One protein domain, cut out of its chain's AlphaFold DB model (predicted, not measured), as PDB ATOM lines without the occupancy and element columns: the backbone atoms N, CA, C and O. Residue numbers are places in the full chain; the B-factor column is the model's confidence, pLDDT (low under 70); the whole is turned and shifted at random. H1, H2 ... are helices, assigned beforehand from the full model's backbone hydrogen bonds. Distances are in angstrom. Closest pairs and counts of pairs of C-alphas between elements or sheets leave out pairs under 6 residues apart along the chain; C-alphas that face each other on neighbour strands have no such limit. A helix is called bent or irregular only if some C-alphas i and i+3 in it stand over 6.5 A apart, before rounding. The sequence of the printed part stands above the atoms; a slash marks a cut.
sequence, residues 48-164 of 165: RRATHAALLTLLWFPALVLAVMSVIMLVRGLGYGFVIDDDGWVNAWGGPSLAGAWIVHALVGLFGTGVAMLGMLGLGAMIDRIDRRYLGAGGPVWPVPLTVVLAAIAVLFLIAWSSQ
ATOM      1  N   ARG A  48     215.517 205.189 207.790       89.94
ATOM      2  CA  ARG A  48     216.572 206.012 207.180       89.94
ATOM      3  C   ARG A  48     217.935 205.329 207.295       89.94
ATOM      4  O   ARG A  48     218.684 205.331 206.323       89.94
ATOM      5  N   ARG A  49     218.229 204.705 208.444       92.44
ATOM      6  CA  ARG A  49     219.447 203.894 208.632       92.44
ATOM      7  C   ARG A  49     219.488 202.703 207.681       92.44
ATOM      8  O   ARG A  49     220.499 202.495 207.023       92.44
ATOM      9  N   ALA A  50     218.381 201.967 207.566       94.31
ATOM     10  CA  ALA A  50     218.279 200.819 206.668       94.31
ATOM     11  C   ALA A  50     218.475 201.218 205.198       94.31
ATOM     12  O   ALA A  50     219.237 200.575 204.484       94.31
ATOM     13  N   THR A  51     217.855 202.319 204.761       93.81
ATOM     14  CA  THR A  51     218.015 202.837 203.391       93.81
ATOM     15  C   THR A  51     219.460 203.243 203.110       93.81
ATOM     16  O   THR A  51     219.996 202.941 202.049       93.81
ATOM     17  N   HIS A  52     220.109 203.919 204.060       94.31
ATOM     18  CA  HIS A  52     221.507 204.324 203.928       94.31
ATOM     19  C   HIS A  52     222.441 203.117 203.833       94.31
ATOM     20  O   HIS A  52     223.223 203.040 202.890       94.31
ATOM     21  N   ALA A  53     222.281 202.140 204.728       95.56
ATOM     22  CA  ALA A  53     223.027 200.888 204.676       95.56
ATOM     23  C   ALA A  53     222.822 200.166 203.336       95.56
ATOM     24  O   ALA A  53     223.800 199.808 202.688       95.56
ATOM     25  N   ALA A  54     221.574 200.038 202.871       96.50
ATOM     26  CA  ALA A  54     221.262 199.399 201.596       96.50
ATOM     27  C   ALA A  54     221.941 200.100 200.409       96.50
ATOM     28  O   ALA A  54     222.510 199.434 199.550       96.50
ATOM     29  N   LEU A  55     221.933 201.437 200.373       95.88
ATOM     30  CA  LEU A  55     222.596 202.203 199.315       95.88
ATOM     31  C   LEU A  55     224.117 202.038 199.339       95.88
ATOM     32  O   LEU A  55     224.721 201.900 198.278       95.88
ATOM     33  N   LEU A  56     224.735 202.033 200.523       96.06
ATOM     34  CA  LEU A  56     226.171 201.795 200.639       96.06
ATOM     35  C   LEU A  56     226.529 200.371 200.212       96.06
ATOM     36  O   LEU A  56     227.454 200.193 199.426       96.06
ATOM     37  N   THR A  57     225.774 199.363 200.654       96.38
ATOM     38  CA  THR A  57     225.951 197.972 200.215       96.38
ATOM     39  C   THR A  57     225.813 197.843 198.700       96.38
ATOM     40  O   THR A  57     226.634 197.192 198.058       96.38
ATOM     41  N   LEU A  58     224.819 198.508 198.110       96.25
ATOM     42  CA  LEU A  58     224.590 198.479 196.670       96.25
ATOM     43  C   LEU A  58     225.742 199.125 195.888       96.25
ATOM     44  O   LEU A  58     226.045 198.685 194.787       96.25
ATOM     45  N   LEU A  59     226.408 200.128 196.464       96.50
ATOM     46  CA  LEU A  59     227.557 200.804 195.864       96.50
ATOM     47  C   LEU A  59     228.883 200.047 196.067       96.50
ATOM     48  O   LEU A  59     229.782 200.147 195.231       96.50
ATOM     49  N   TRP A  60     228.998 199.248 197.131       96.81
ATOM     50  CA  TRP A  60     230.131 198.338 197.327       96.81
ATOM     51  C   TRP A  60     230.237 197.301 196.209       96.81
ATOM     52  O   TRP A  60     231.341 196.925 195.826       96.81
ATOM     53  N   PHE A  61     229.106 196.875 195.648       96.81
ATOM     54  CA  PHE A  61     229.080 195.886 194.577       96.81
ATOM     55  C   PHE A  61     229.809 196.332 193.289       96.81
ATOM     56  O   PHE A  61     230.772 195.665 192.905       96.81
ATOM     57  N   PRO A  62     229.463 197.458 192.629       97.19
ATOM     58  CA  PRO A  62     230.218 197.946 191.477       97.19
ATOM     59  C   PRO A  62     231.666 198.313 191.834       97.19
ATOM     60  O   PRO A  62     232.548 198.126 191.001       97.19
ATOM     61  N   ALA A  63     231.943 198.781 193.059       97.75
ATOM     62  CA  ALA A  63     233.316 199.034 193.506       97.75
ATOM     63  C   ALA A  63     234.155 197.745 193.524       97.75
ATOM     64  O   ALA A  63     235.284 197.739 193.035       97.75
ATOM     65  N   LEU A  64     233.585 196.646 194.031       97.81
ATOM     66  CA  LEU A  64     234.224 195.334 194.034       97.81
ATOM     67  C   LEU A  64     234.458 194.824 192.610       97.81
ATOM     68  O   LEU A  64     235.560 194.376 192.304       97.81
ATOM     69  N   VAL A  65     233.460 194.939 191.726       96.75
ATOM     70  CA  VAL A  65     233.601 194.548 190.314       96.75
ATOM     71  C   VAL A  65     234.728 195.336 189.647       96.75
ATOM     72  O   VAL A  65     235.610 194.731 189.042       96.75
ATOM     73  N   LEU A  66     234.764 196.663 189.809       97.44
ATOM     74  CA  LEU A  66     235.851 197.491 189.279       97.44
ATOM     75  C   LEU A  66     237.211 197.083 189.850       97.44
ATOM     76  O   LEU A  66     238.180 197.032 189.097       97.44
ATOM     77  N   ALA A  67     237.302 196.768 191.144       97.88
ATOM     78  CA  ALA A  67     238.552 196.345 191.775       97.88
ATOM     79  C   ALA A  67     239.068 195.025 191.208       97.88
ATOM     80  O   ALA A  67     240.215 194.950 190.768       97.88
ATOM     81  N   VAL A  68     238.210 194.007 191.152       97.12
ATOM     82  CA  VAL A  68     238.575 192.695 190.612       97.12
ATOM     83  C   VAL A  68     238.946 192.811 189.134       97.12
ATOM     84  O   VAL A  68     239.997 192.317 188.728       97.12
ATOM     85  N   MET A  69     238.152 193.533 188.337       94.94
ATOM     86  CA  MET A  69     238.455 193.750 186.919       94.94
ATOM     87  C   MET A  69     239.752 194.537 186.717       94.94
ATOM     88  O   MET A  69     240.518 194.206 185.816       94.94
ATOM     89  N   SER A  70     240.052 195.525 187.569       97.00
ATOM     90  CA  SER A  70     241.322 196.266 187.517       97.00
ATOM     91  C   SER A  70     242.518 195.339 187.666       97.00
ATOM     92  O   SER A  70     243.482 195.461 186.913       97.00
ATOM     93  N   VAL A  71     242.450 194.420 188.634       97.69
ATOM     94  CA  VAL A  71     243.517 193.451 188.903       97.69
ATOM     95  C   VAL A  71     243.653 192.479 187.737       97.69
ATOM     96  O   VAL A  71     244.760 192.290 187.244       97.69
ATOM     97  N   ILE A  72     242.542 191.915 187.250       94.94
ATOM     98  CA  ILE A  72     242.552 190.987 186.110       94.94
ATOM     99  C   ILE A  72     243.153 191.656 184.871       94.94
ATOM    100  O   ILE A  72     244.031 191.075 184.238       94.94
ATOM    101  N   MET A  73     242.725 192.877 184.535       94.31
ATOM    102  CA  MET A  73     243.231 193.610 183.369       94.31
ATOM    103  C   MET A  73     244.716 193.939 183.498       94.31
ATOM    104  O   MET A  73     245.460 193.783 182.530       94.31
ATOM    105  N   LEU A  74     245.163 194.345 184.688       96.44
ATOM    106  CA  LEU A  74     246.566 194.661 184.930       96.44
ATOM    107  C   LEU A  74     247.447 193.415 184.807       96.44
ATOM    108  O   LEU A  74     248.438 193.428 184.081       96.44
ATOM    109  N   VAL A  75     247.063 192.330 185.486       96.19
ATOM    110  CA  VAL A  75     247.796 191.060 185.466       96.19
ATOM    111  C   VAL A  75     247.823 190.485 184.054       96.19
ATOM    112  O   VAL A  75     248.887 190.104 183.578       96.19
ATOM    113  N   ARG A  76     246.687 190.469 183.350       91.62
ATOM    114  CA  ARG A  76     246.600 189.939 181.983       91.62
ATOM    115  C   ARG A  76     247.367 190.798 180.979       91.62
ATOM    116  O   ARG A  76     248.027 190.248 180.107       91.62
ATOM    117  N   GLY A  77     247.297 192.121 181.103       93.75
ATOM    118  CA  GLY A  77     248.003 193.043 180.216       93.75
ATOM    119  C   GLY A  77     249.518 192.948 180.372       93.75
ATOM    120  O   GLY A  77     250.224 192.726 179.394       93.75
ATOM    121  N   LEU A  78     250.024 193.060 181.605       94.19
ATOM    122  CA  LEU A  78     251.466 192.997 181.883       94.19
ATOM    123  C   LEU A  78     252.031 191.581 181.718       94.19
ATOM    124  O   LEU A  78     253.161 191.414 181.257       94.19
ATOM    125  N   GLY A  79     251.235 190.574 182.078       92.62
ATOM    126  CA  GLY A  79     251.581 189.158 182.010       92.62
ATOM    127  C   GLY A  79     251.519 188.551 180.608       92.62
ATOM    128  O   GLY A  79     252.003 187.439 180.427       92.62
ATOM    129  N   TYR A  80     250.962 189.259 179.617       88.81
ATOM    130  CA  TYR A  80     250.686 188.730 178.273       88.81
ATOM    131  C   TYR A  80     251.882 187.997 177.644       88.81
ATOM    132  O   TYR A  80     251.736 186.893 177.134       88.81
ATOM    133  N   GLY A  81     253.079 188.577 177.744       84.25
ATOM    134  CA  GLY A  81     254.297 188.035 177.132       84.25
ATOM    135  C   GLY A  81     254.915 186.843 177.869       84.25
ATOM    136  O   GLY A  81     255.856 186.255 177.356       84.25
ATOM    137  N   PHE A  82     254.414 186.499 179.059       86.19
ATOM    138  CA  PHE A  82     254.944 185.416 179.898       86.19
ATOM    139  C   PHE A  82     254.049 184.174 179.925       86.19
ATOM    140  O   PHE A  82     254.480 183.127 180.397       86.19
ATOM    141  N   VAL A  83     252.793 184.305 179.490       81.75
ATOM    142  CA  VAL A  83     251.755 183.267 179.630       81.75
ATOM    143  C   VAL A  83     251.341 182.683 178.273       81.75
ATOM    144  O   VAL A  83     250.633 181.686 178.229       81.75
ATOM    145  N   ILE A  84     251.762 183.298 177.165       78.25
ATOM    146  CA  ILE A  84     251.399 182.869 175.812       78.25
ATOM    147  C   ILE A  84     252.430 181.899 175.239       78.25
ATOM    148  O   ILE A  84     253.628 182.158 175.319       78.25
ATOM    149  N   ASP A  85     251.926 180.821 174.632       74.81
ATOM    150  CA  ASP A  85     252.709 179.845 173.868       74.81
ATOM    151  C   ASP A  85     253.364 180.483 172.630       74.81
ATOM    152  O   ASP A  85     252.880 181.494 172.110       74.81
ATOM    153  N   ASP A  86     254.428 179.856 172.121       69.38
ATOM    154  CA  ASP A  86     255.341 180.407 171.106       69.38
ATOM    155  C   ASP A  86     254.670 180.947 169.824       69.38
ATOM    156  O   ASP A  86     255.234 181.839 169.197       69.38
ATOM    157  N   ASP A  87     253.453 180.507 169.478       72.94
ATOM    158  CA  ASP A  87     252.711 180.961 168.288       72.94
ATOM    159  C   ASP A  87     251.442 181.784 168.604       72.94
ATOM    160  O   ASP A  87     250.796 182.336 167.705       72.94
ATOM    161  N   GLY A  88     251.058 181.917 169.879       73.44
ATOM    162  CA  GLY A  88     249.802 182.566 170.281       73.44
ATOM    163  C   GLY A  88     249.764 184.083 170.041       73.44
ATOM    164  O   GLY A  88     248.693 184.692 170.069       73.44
ATOM    165  N   TRP A  89     250.914 184.702 169.764       78.31
ATOM    166  CA  TRP A  89     251.044 186.134 169.483       78.31
ATOM    167  C   TRP A  89     251.012 186.475 167.982       78.31
ATOM    168  O   TRP A  89     250.891 187.649 167.640       78.31
ATOM    169  N   VAL A  90     251.074 185.493 167.074       80.25
ATOM    170  CA  VAL A  90     251.201 185.732 165.617       80.25
ATOM    171  C   VAL A  90     250.006 186.501 165.040       80.25
ATOM    172  O   VAL A  90     250.165 187.319 164.138       80.25
ATOM    173  N   ASN A  91     248.813 186.288 165.601       82.94
ATOM    174  CA  ASN A  91     247.584 186.994 165.218       82.94
ATOM    175  C   ASN A  91     247.184 188.094 166.216       82.94
ATOM    176  O   ASN A  91     246.067 188.615 166.163       82.94
ATOM    177  N   ALA A  92     248.062 188.430 167.159       86.06
ATOM    178  CA  ALA A  92     247.781 189.426 168.175       86.06
ATOM    179  C   ALA A  92     247.925 190.852 167.638       86.06
ATOM    180  O   ALA A  92     248.701 191.149 166.727       86.06
ATOM    181  N   TRP A  93     247.183 191.778 168.240       88.19
ATOM    182  CA  TRP A  93     247.360 193.200 167.961       88.19
ATOM    183  C   TRP A  93     248.729 193.649 168.479       88.19
ATOM    184  O   TRP A  93     249.083 193.322 169.607       88.19
ATOM    185  N   GLY A  94     249.478 194.410 167.677       88.31
ATOM    186  CA  GLY A  94     250.849 194.836 168.005       88.31
ATOM    187  C   GLY A  94     251.911 194.424 166.982       88.31
ATOM    188  O   GLY A  94     253.078 194.767 167.147       88.31
ATOM    189  N   GLY A  95     251.507 193.763 165.895       87.19
ATOM    190  CA  GLY A  95     252.381 193.418 164.774       87.19
ATOM    191  C   GLY A  95     253.049 192.048 164.929       87.19
ATOM    192  O   GLY A  95     252.767 191.327 165.882       87.19
ATOM    193  N   PRO A  96     253.952 191.675 164.006       88.75
ATOM    194  CA  PRO A  96     254.492 190.319 163.899       88.75
ATOM    195  C   PRO A  96     255.612 190.037 164.912       88.75
ATOM    196  O   PRO A  96     256.497 189.234 164.642       88.75
ATOM    197  N   SER A  97     255.640 190.726 166.052       90.56
ATOM    198  CA  SER A  97     256.657 190.504 167.081       90.56
ATOM    199  C   SER A  97     256.009 190.365 168.448       90.56
ATOM    200  O   SER A  97     255.099 191.125 168.785       90.56
ATOM    201  N   LEU A  98     256.548 189.458 169.265       89.88
ATOM    202  CA  LEU A  98     256.134 189.288 170.657       89.88
ATOM    203  C   LEU A  98     256.216 190.606 171.445       89.88
ATOM    204  O   LEU A  98     255.306 190.931 172.202       89.88
ATOM    205  N   ALA A  99     257.273 191.399 171.231       91.62
ATOM    206  CA  ALA A  99     257.455 192.686 171.901       91.62
ATOM    207  C   ALA A  99     256.343 193.685 171.546       91.62
ATOM    208  O   ALA A  99     255.791 194.338 172.432       91.62
ATOM    209  N   GLY A 100     255.985 193.784 170.263       92.31
ATOM    210  CA  GLY A 100     254.902 194.653 169.812       92.31
ATOM    211  C   GLY A 100     253.544 194.226 170.373       92.31
ATOM    212  O   GLY A 100     252.809 195.064 170.902       92.31
ATOM    213  N   ALA A 101     253.248 192.923 170.346       92.69
ATOM    214  CA  ALA A 101     252.036 192.371 170.948       92.69
ATOM    215  C   ALA A 101     251.970 192.645 172.458       92.69
ATOM    216  O   ALA A 101     250.953 193.124 172.965       92.69
ATOM    217  N   TRP A 102     253.073 192.420 173.175       94.31
ATOM    218  CA  TRP A 102     253.168 192.696 174.603       94.31
ATOM    219  C   TRP A 102     252.915 194.170 174.935       94.31
ATOM    220  O   TRP A 102     252.097 194.452 175.809       94.31
ATOM    221  N   ILE A 103     253.544 195.115 174.221       95.50
ATOM    222  CA  ILE A 103     253.364 196.557 174.472       95.50
ATOM    223  C   ILE A 103     251.887 196.948 174.362       95.50
ATOM    224  O   ILE A 103     251.372 197.641 175.239       95.50
ATOM    225  N   VAL A 104     251.190 196.496 173.316       95.81
ATOM    226  CA  VAL A 104     249.767 196.816 173.129       95.81
ATOM    227  C   VAL A 104     248.933 196.295 174.299       95.81
ATOM    228  O   VAL A 104     248.146 197.049 174.869       95.81
ATOM    229  N   HIS A 105     249.130 195.043 174.711       94.00
ATOM    230  CA  HIS A 105     248.363 194.454 175.810       94.00
ATOM    231  C   HIS A 105     248.699 195.086 177.165       94.00
ATOM    232  O   HIS A 105     247.793 195.330 177.965       94.00
ATOM    233  N   ALA A 106     249.966 195.430 177.405       95.12
ATOM    234  CA  ALA A 106     250.389 196.167 178.589       95.12
ATOM    235  C   ALA A 106     249.709 197.543 178.658       95.12
ATOM    236  O   ALA A 106     249.164 197.908 179.702       95.12
ATOM    237  N   LEU A 107     249.673 198.283 177.543       97.50
ATOM    238  CA  LEU A 107     249.005 199.584 177.459       97.50
ATOM    239  C   LEU A 107     247.489 199.475 177.651       97.50
ATOM    240  O   LEU A 107     246.917 200.283 178.381       97.50
ATOM    241  N   VAL A 108     246.839 198.474 177.051       96.00
ATOM    242  CA  VAL A 108     245.401 198.218 177.246       96.00
ATOM    243  C   VAL A 108     245.103 197.878 178.708       96.00
ATOM    244  O   VAL A 108     244.162 198.434 179.277       96.00
ATOM    245  N   GLY A 109     245.920 197.027 179.337       95.62
ATOM    246  CA  GLY A 109     245.803 196.691 180.756       95.62
ATOM    247  C   GLY A 109     245.933 197.926 181.650       95.62
ATOM    248  O   GLY A 109     245.035 198.208 182.438       95.62
ATOM    249  N   LEU A 110     246.999 198.715 181.468       97.69
ATOM    250  CA  LEU A 110     247.238 199.968 182.198       97.69
ATOM    251  C   LEU A 110     246.102 200.979 182.015       97.69
ATOM    252  O   LEU A 110     245.638 201.571 182.990       97.69
ATOM    253  N   PHE A 111     245.638 201.169 180.779       97.56
ATOM    254  CA  PHE A 111     244.529 202.067 180.476       97.56
ATOM    255  C   PHE A 111     243.239 201.611 181.167       97.56
ATOM    256  O   PHE A 111     242.600 202.408 181.853       97.56
ATOM    257  N   GLY A 112     242.890 200.326 181.052       95.88
ATOM    258  CA  GLY A 112     241.720 199.744 181.711       95.88
ATOM    259  C   GLY A 112     241.772 199.895 183.233       95.88
ATOM    260  O   GLY A 112     240.792 200.325 183.845       95.88
ATOM    261  N   THR A 113     242.931 199.636 183.847       97.25
ATOM    262  CA  THR A 113     243.158 199.879 185.279       97.25
ATOM    263  C   THR A 113     242.982 201.355 185.632       97.25
ATOM    264  O   THR A 113     242.297 201.670 186.603       97.25
ATOM    265  N   GLY A 114     243.534 202.275 184.836       97.88
ATOM    266  CA  GLY A 114     243.368 203.715 185.039       97.88
ATOM    267  C   GLY A 114     241.901 204.153 185.006       97.88
ATOM    268  O   GLY A 114     241.444 204.860 185.905       97.88
ATOM    269  N   VAL A 115     241.132 203.673 184.024       97.81
ATOM    270  CA  VAL A 115     239.685 203.926 183.923       97.81
ATOM    271  C   VAL A 115     238.946 203.396 185.151       97.81
ATOM    272  O   VAL A 115     238.102 204.094 185.713       97.81
ATOM    273  N   ALA A 116     239.277 202.193 185.615       96.56
ATOM    274  CA  ALA A 116     238.640 201.618 186.790       96.56
ATOM    275  C   ALA A 116     238.986 202.377 188.086       96.56
ATOM    276  O   ALA A 116     238.095 202.594 188.908       96.56
ATOM    277  N   MET A 117     240.221 202.874 188.238       97.62
ATOM    278  CA  MET A 117     240.601 203.758 189.351       97.62
ATOM    279  C   MET A 117     239.808 205.071 189.334       97.62
ATOM    280  O   MET A 117     239.293 205.497 190.368       97.62
ATOM    281  N   LEU A 118     239.641 205.695 188.163       98.19
ATOM    282  CA  LEU A 118     238.777 206.873 188.019       98.19
ATOM    283  C   LEU A 118     237.322 206.552 188.390       98.19
ATOM    284  O   LEU A 118     236.669 207.340 189.077       98.19
ATOM    285  N   GLY A 119     236.835 205.371 188.002       97.19
ATOM    286  CA  GLY A 119     235.540 204.847 188.430       97.19
ATOM    287  C   GLY A 119     235.422 204.766 189.954       97.19
ATOM    288  O   GLY A 119     234.458 205.284 190.516       97.19
ATOM    289  N   MET A 120     236.424 204.207 190.642       97.44
ATOM    290  CA  MET A 120     236.453 204.136 192.110       97.44
ATOM    291  C   MET A 120     236.426 205.514 192.771       97.44
ATOM    292  O   MET A 120     235.685 205.707 193.735       97.44
ATOM    293  N   LEU A 121     237.171 206.492 192.245       97.81
ATOM    294  CA  LEU A 121     237.112 207.876 192.732       97.81
ATOM    295  C   LEU A 121     235.703 208.466 192.566       97.81
ATOM    296  O   LEU A 121     235.189 209.125 193.473       97.81
ATOM    297  N   GLY A 122     235.048 208.185 191.436       96.81
ATOM    298  CA  GLY A 122     233.654 208.553 191.194       96.81
ATOM    299  C   GLY A 122     232.686 207.932 192.207       96.81
ATOM    300  O   GLY A 122     231.810 208.632 192.723       96.81
ATOM    301  N   LEU A 123     232.871 206.650 192.540       96.62
ATOM    302  CA  LEU A 123     232.087 205.955 193.567       96.62
ATOM    303  C   LEU A 123     232.345 206.531 194.966       96.62
ATOM    304  O   LEU A 123     231.389 206.776 195.698       96.62
ATOM    305  N   GLY A 124     233.594 206.849 195.320       95.94
ATOM    306  CA  GLY A 124     233.925 207.527 196.580       95.94
ATOM    307  C   GLY A 124     233.202 208.870 196.718       95.94
ATOM    308  O   GLY A 124     232.525 209.130 197.711       95.94
ATOM    309  N   ALA A 125     233.206 209.676 195.653       95.62
ATOM    310  CA  ALA A 125     232.450 210.926 195.623       95.62
ATOM    311  C   ALA A 125     230.919 210.714 195.694       95.62
ATOM    312  O   ALA A 125     230.176 211.647 196.017       95.62
ATOM    313  N   MET A 126     230.412 209.526 195.349       95.50
ATOM    314  CA  MET A 126     229.005 209.154 195.525       95.50
ATOM    315  C   MET A 126     228.684 208.853 196.990       95.50
ATOM    316  O   MET A 126     227.672 209.353 197.485       95.50
ATOM    317  N   ILE A 127     229.556 208.104 197.679       95.44
ATOM    318  CA  ILE A 127     229.450 207.815 199.120       95.44
ATOM    319  C   ILE A 127     229.330 209.129 199.889       95.44
ATOM    320  O   ILE A 127     228.347 209.331 200.598       95.44
ATOM    321  N   ASP A 128     230.222 210.085 199.623       93.94
ATOM    322  CA  ASP A 128     230.193 211.401 200.267       93.94
ATOM    323  C   ASP A 128     228.863 212.147 200.061       93.94
ATOM    324  O   ASP A 128     228.376 212.856 200.944       93.94
ATOM    325  N   ARG A 129     228.258 212.033 198.870       94.31
ATOM    326  CA  ARG A 129     226.964 212.671 198.562       94.31
ATOM    327  C   ARG A 129     225.813 211.987 199.296       94.31
ATOM    328  O   ARG A 129     224.923 212.683 199.789       94.31
ATOM    329  N   ILE A 130     225.828 210.657 199.364       93.62
ATOM    330  CA  ILE A 130     224.834 209.851 200.079       93.62
ATOM    331  C   ILE A 130     224.921 210.125 201.588       93.62
ATOM    332  O   ILE A 130     223.890 210.373 202.216       93.62
ATOM    333  N   ASP A 131     226.130 210.193 202.143       92.25
ATOM    334  CA  ASP A 131     226.384 210.473 203.558       92.25
ATOM    335  C   ASP A 131     225.912 211.867 203.969       92.25
ATOM    336  O   ASP A 131     225.203 212.012 204.966       92.25
ATOM    337  N   ARG A 132     226.214 212.901 203.169       90.12
ATOM    338  CA  ARG A 132     225.704 214.262 203.425       90.12
ATOM    339  C   ARG A 132     224.181 214.290 203.519       90.12
ATOM    340  O   ARG A 132     223.628 214.920 204.422       90.12
ATOM    341  N   ARG A 133     223.500 213.569 202.625       88.25
ATOM    342  CA  ARG A 133     222.038 213.496 202.626       88.25
ATOM    343  C   ARG A 133     221.503 212.702 203.818       88.25
ATOM    344  O   ARG A 133     220.515 213.116 204.422       88.25
ATOM    345  N   TYR A 134     222.156 211.598 204.175       88.44
ATOM    346  CA  TYR A 134     221.813 210.788 205.344       88.44
ATOM    347  C   TYR A 134     221.905 211.589 206.650       88.44
ATOM    348  O   TYR A 134     220.988 211.531 207.473       88.44
ATOM    349  N   LEU A 135     222.953 212.403 206.790       88.88
ATOM    350  CA  LEU A 135     223.183 213.287 207.936       88.88
ATOM    351  C   LEU A 135     222.277 214.531 207.953       88.88
ATOM    352  O   LEU A 135     222.392 215.358 208.852       88.88
ATOM    353  N   GLY A 136     221.371 214.680 206.981       84.44
ATOM    354  CA  GLY A 136     220.428 215.797 206.933       84.44
ATOM    355  C   GLY A 136     221.032 217.120 206.460       84.44
ATOM    356  O   GLY A 136     220.343 218.133 206.489       84.44
ATOM    357  N   ALA A 137     222.268 217.126 205.947       83.56
ATOM    358  CA  ALA A 137     222.933 218.326 205.429       83.56
ATOM    359  C   ALA A 137     222.370 218.810 204.071       83.56
ATOM    360  O   ALA A 137     222.960 219.669 203.416       83.56
ATOM    361  N   GLY A 138     221.242 218.247 203.622       82.44
ATOM    362  CA  GLY A 138     220.712 218.435 202.275       82.44
ATOM    363  C   GLY A 138     221.581 217.760 201.208       82.44
ATOM    364  O   GLY A 138     222.481 216.973 201.503       82.44
ATOM    365  N   GLY A 139     221.287 218.034 199.940       85.38
ATOM    366  CA  GLY A 139     222.081 217.543 198.815       85.38
ATOM    367  C   GLY A 139     221.243 217.029 197.647       85.38
ATOM    368  O   GLY A 139     220.029 216.844 197.770       85.38
ATOM    369  N   PRO A 140     221.892 216.805 196.494       89.56
ATOM    370  CA  PRO A 140     221.212 216.337 195.302       89.56
ATOM    371  C   PRO A 140     220.584 214.961 195.524       89.56
ATOM    372  O   PRO A 140     221.140 214.112 196.222       89.56
ATOM    373  N   VAL A 141     219.431 214.731 194.891       93.31
ATOM    374  CA  VAL A 141     218.686 213.477 195.051       93.31
ATOM    375  C   VAL A 141     219.093 212.377 194.074       93.31
ATOM    376  O   VAL A 141     218.855 211.205 194.354       93.31
ATOM    377  N   TRP A 142     219.758 212.761 192.981       95.44
ATOM    378  CA  TRP A 142     220.205 211.877 191.904       95.44
ATOM    379  C   TRP A 142     221.190 210.758 192.304       95.44
ATOM    380  O   TRP A 142     221.173 209.737 191.618       95.44
ATOM    381  N   PRO A 143     222.010 210.852 193.379       94.19
ATOM    382  CA  PRO A 143     222.897 209.753 193.766       94.19
ATOM    383  C   PRO A 143     222.146 208.451 194.052       94.19
ATOM    384  O   PRO A 143     222.657 207.379 193.772       94.19
ATOM    385  N   VAL A 144     220.911 208.540 194.558       93.50
ATOM    386  CA  VAL A 144     220.086 207.370 194.884       93.50
ATOM    387  C   VAL A 144     219.734 206.551 193.633       93.50
ATOM    388  O   VAL A 144     220.134 205.388 193.579       93.50
ATOM    389  N   PRO A 145     219.039 207.103 192.614       96.62
ATOM    390  CA  PRO A 145     218.760 206.344 191.399       96.62
ATOM    391  C   PRO A 145     220.040 205.960 190.651       96.62
ATOM    392  O   PRO A 145     220.089 204.872 190.083       96.62
ATOM    393  N   LEU A 146     221.097 206.785 190.688       97.00
ATOM    394  CA  LEU A 146     222.342 206.429 190.007       97.00
ATOM    395  C   LEU A 146     223.035 205.218 190.648       97.00
ATOM    396  O   LEU A 146     223.524 204.366 189.914       97.00
ATOM    397  N   THR A 147     223.026 205.076 191.977       96.38
ATOM    398  CA  THR A 147     223.546 203.870 192.647       96.38
ATOM    399  C   THR A 147     222.819 202.607 192.184       96.38
ATOM    400  O   THR A 147     223.465 201.595 191.920       96.38
ATOM    401  N   VAL A 148     221.492 202.668 192.030       96.81
ATOM    402  CA  VAL A 148     220.696 201.532 191.534       96.81
ATOM    403  C   VAL A 148     221.081 201.176 190.102       96.81
ATOM    404  O   VAL A 148     221.326 200.009 189.804       96.81
ATOM    405  N   VAL A 149     221.194 202.179 189.228       98.12
ATOM    406  CA  VAL A 149     221.606 201.983 187.831       98.12
ATOM    407  C   VAL A 149     223.015 201.391 187.747       98.12
ATOM    408  O   VAL A 149     223.225 200.432 187.013       98.12
ATOM    409  N   LEU A 150     223.975 201.906 188.518       97.44
ATOM    410  CA  LEU A 150     225.354 201.406 188.521       97.44
ATOM    411  C   LEU A 150     225.445 199.955 188.999       97.44
ATOM    412  O   LEU A 150     226.175 199.163 188.409       97.44
ATOM    413  N   ALA A 151     224.689 199.587 190.033       97.25
ATOM    414  CA  ALA A 151     224.637 198.202 190.480       97.25
ATOM    415  C   ALA A 151     224.000 197.282 189.433       97.25
ATOM    416  O   ALA A 151     224.534 196.206 189.175       97.25
ATOM    417  N   ALA A 152     222.920 197.716 188.775       97.94
ATOM    418  CA  ALA A 152     222.318 196.964 187.676       97.94
ATOM    419  C   ALA A 152     223.306 196.768 186.512       97.94
ATOM    420  O   ALA A 152     223.453 195.652 186.022       97.94
ATOM    421  N   ILE A 153     224.041 197.815 186.122       97.88
ATOM    422  CA  ILE A 153     225.098 197.732 185.103       97.88
ATOM    423  C   ILE A 153     226.177 196.727 185.518       97.88
ATOM    424  O   ILE A 153     226.572 195.903 184.699       97.88
ATOM    425  N   ALA A 154     226.628 196.750 186.775       96.62
ATOM    426  CA  ALA A 154     227.624 195.800 187.265       96.62
ATOM    427  C   ALA A 154     227.118 194.346 187.217       96.62
ATOM    428  O   ALA A 154     227.861 193.461 186.804       96.62
ATOM    429  N   VAL A 155     225.852 194.096 187.575       97.69
ATOM    430  CA  VAL A 155     225.237 192.760 187.465       97.69
ATOM    431  C   VAL A 155     225.180 192.310 186.006       97.69
ATOM    432  O   VAL A 155     225.622 191.210 185.686       97.69
ATOM    433  N   LEU A 156     224.674 193.164 185.112       97.94
ATOM    434  CA  LEU A 156     224.574 192.854 183.684       97.94
ATOM    435  C   LEU A 156     225.948 192.606 183.060       97.94
ATOM    436  O   LEU A 156     226.099 191.676 182.274       97.94
ATOM    437  N   PHE A 157     226.953 193.393 183.447       95.75
ATOM    438  CA  PHE A 157     228.334 193.181 183.038       95.75
ATOM    439  C   PHE A 157     228.836 191.796 183.458       95.75
ATOM    440  O   PHE A 157     229.382 191.086 182.622       95.75
ATOM    441  N   LEU A 158     228.621 191.377 184.710       95.25
ATOM    442  CA  LEU A 158     229.046 190.051 185.173       95.25
ATOM    443  C   LEU A 158     228.321 188.911 184.455       95.25
ATOM    444  O   LEU A 158     228.955 187.905 184.145       95.25
ATOM    445  N   ILE A 159     227.024 189.056 184.170       97.38
ATOM    446  CA  ILE A 159     226.266 188.072 183.382       97.38
ATOM    447  C   ILE A 159     226.867 187.966 181.978       97.38
ATOM    448  O   ILE A 159     227.193 186.868 181.530       97.38
ATOM    449  N   ALA A 160     227.063 189.105 181.308       96.25
ATOM    450  CA  ALA A 160     227.633 189.148 179.968       96.25
ATOM    451  C   ALA A 160     229.052 188.557 179.941       96.25
ATOM    452  O   ALA A 160     229.347 187.709 179.106       96.25
ATOM    453  N   TRP A 161     229.906 188.938 180.888       93.00
ATOM    454  CA  TRP A 161     231.255 188.396 181.039       93.00
ATOM    455  C   TRP A 161     231.251 186.881 181.276       93.00
ATOM    456  O   TRP A 161     231.978 186.153 180.611       93.00
ATOM    457  N   SER A 162     230.398 186.389 182.177       94.50
ATOM    458  CA  SER A 162     230.311 184.954 182.485       94.50
ATOM    459  C   SER A 162     229.775 184.133 181.315       94.50
ATOM    460  O   SER A 162     230.055 182.949 181.241       94.50
ATOM    461  N   SER A 163     229.023 184.747 180.398       94.81
ATOM    462  CA  SER A 163     228.574 184.084 179.167       94.81
ATOM    463  C   SER A 163     229.650 183.991 178.077       94.81
ATOM    464  O   SER A 163     229.439 183.302 177.084       94.81
ATOM    465  N   GLN A 164     230.773 184.707 178.235       87.81
ATOM    466  CA  GLN A 164     231.908 184.688 177.301       87.81
ATOM    467  C   GLN A 164     233.001 183.687 177.692       87.81
ATOM    468  O   GLN A 164     233.873 183.411 176.869       87.81
TER     469      GLN A 164
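This is residues 48 to 164 of the 165 residues of an uncharacterized protein of Nocardia puris (UniProt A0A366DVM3). This is a long helical hairpin, H1 and H2 side by side, with a shorter helix H3 that packs beside one end of the hairpin and splays away from H2, its last residues and the two after it, 159 to 164, sticking out. Together they form a loose up-and-down bundle of three helices, each running against the one before it, with a 14-residue loop at the other end of the hairpin. The printed part has 117 residues, with H1, H2 and H3 in that order and no named strand: the class is all helix. It is loose, with a radius of gyration of the C-alphas of 19.0 A, and a rod spanning 60 by 26 by 18 A.

H2, the longest helix, holds residues 98 to 134 and runs 53.3 A from C-alpha 98 at (256.134, 189.288, 170.657). H1, residues 48 to 83, begins at (216.572, 206.012, 207.180) and runs 50.1 A. H1 is irregular, with C-alphas 78 and 81 lying 7.4 A apart, and has a kink of 41 degrees near residue 77. H3, residues 143 to 162, runs 28.2 A and ends at (230.311, 184.954, 182.485).

H2 and H1 form a helical hairpin and touch, closest at the C-alphas of Ala 106 and Gly 77, 4.3 A apart, at a shallow tilt of 10 degrees, opposite ways. H2 and H3 form another, at a shallow tilt of 31 degrees, opposite ways; residues 126 to 130 of H2 alone touch residues 143 to 144 of H3, closest at the C-alphas of Met 126 and Pro 143, 6.4 A. H1 touches H3 with residues 55 to 65 alone, closest at the C-alphas of Pro 62 and Ala 154, 5.4 A, at a steep tilt of 38 degrees, the same way. In H2 and H3 every O i to N i+4 pair is within hydrogen-bond range; in H1, 29 of 32 are.

The C-alphas farthest apart, of Asp 86 and Gly 136, are 61.3 A apart. The printed part has no cut. The link from H1 to H2 is long, and that from H2 to H3 is short. Mean pLDDT of the printed part is 92.9, and residue 86 is under 70.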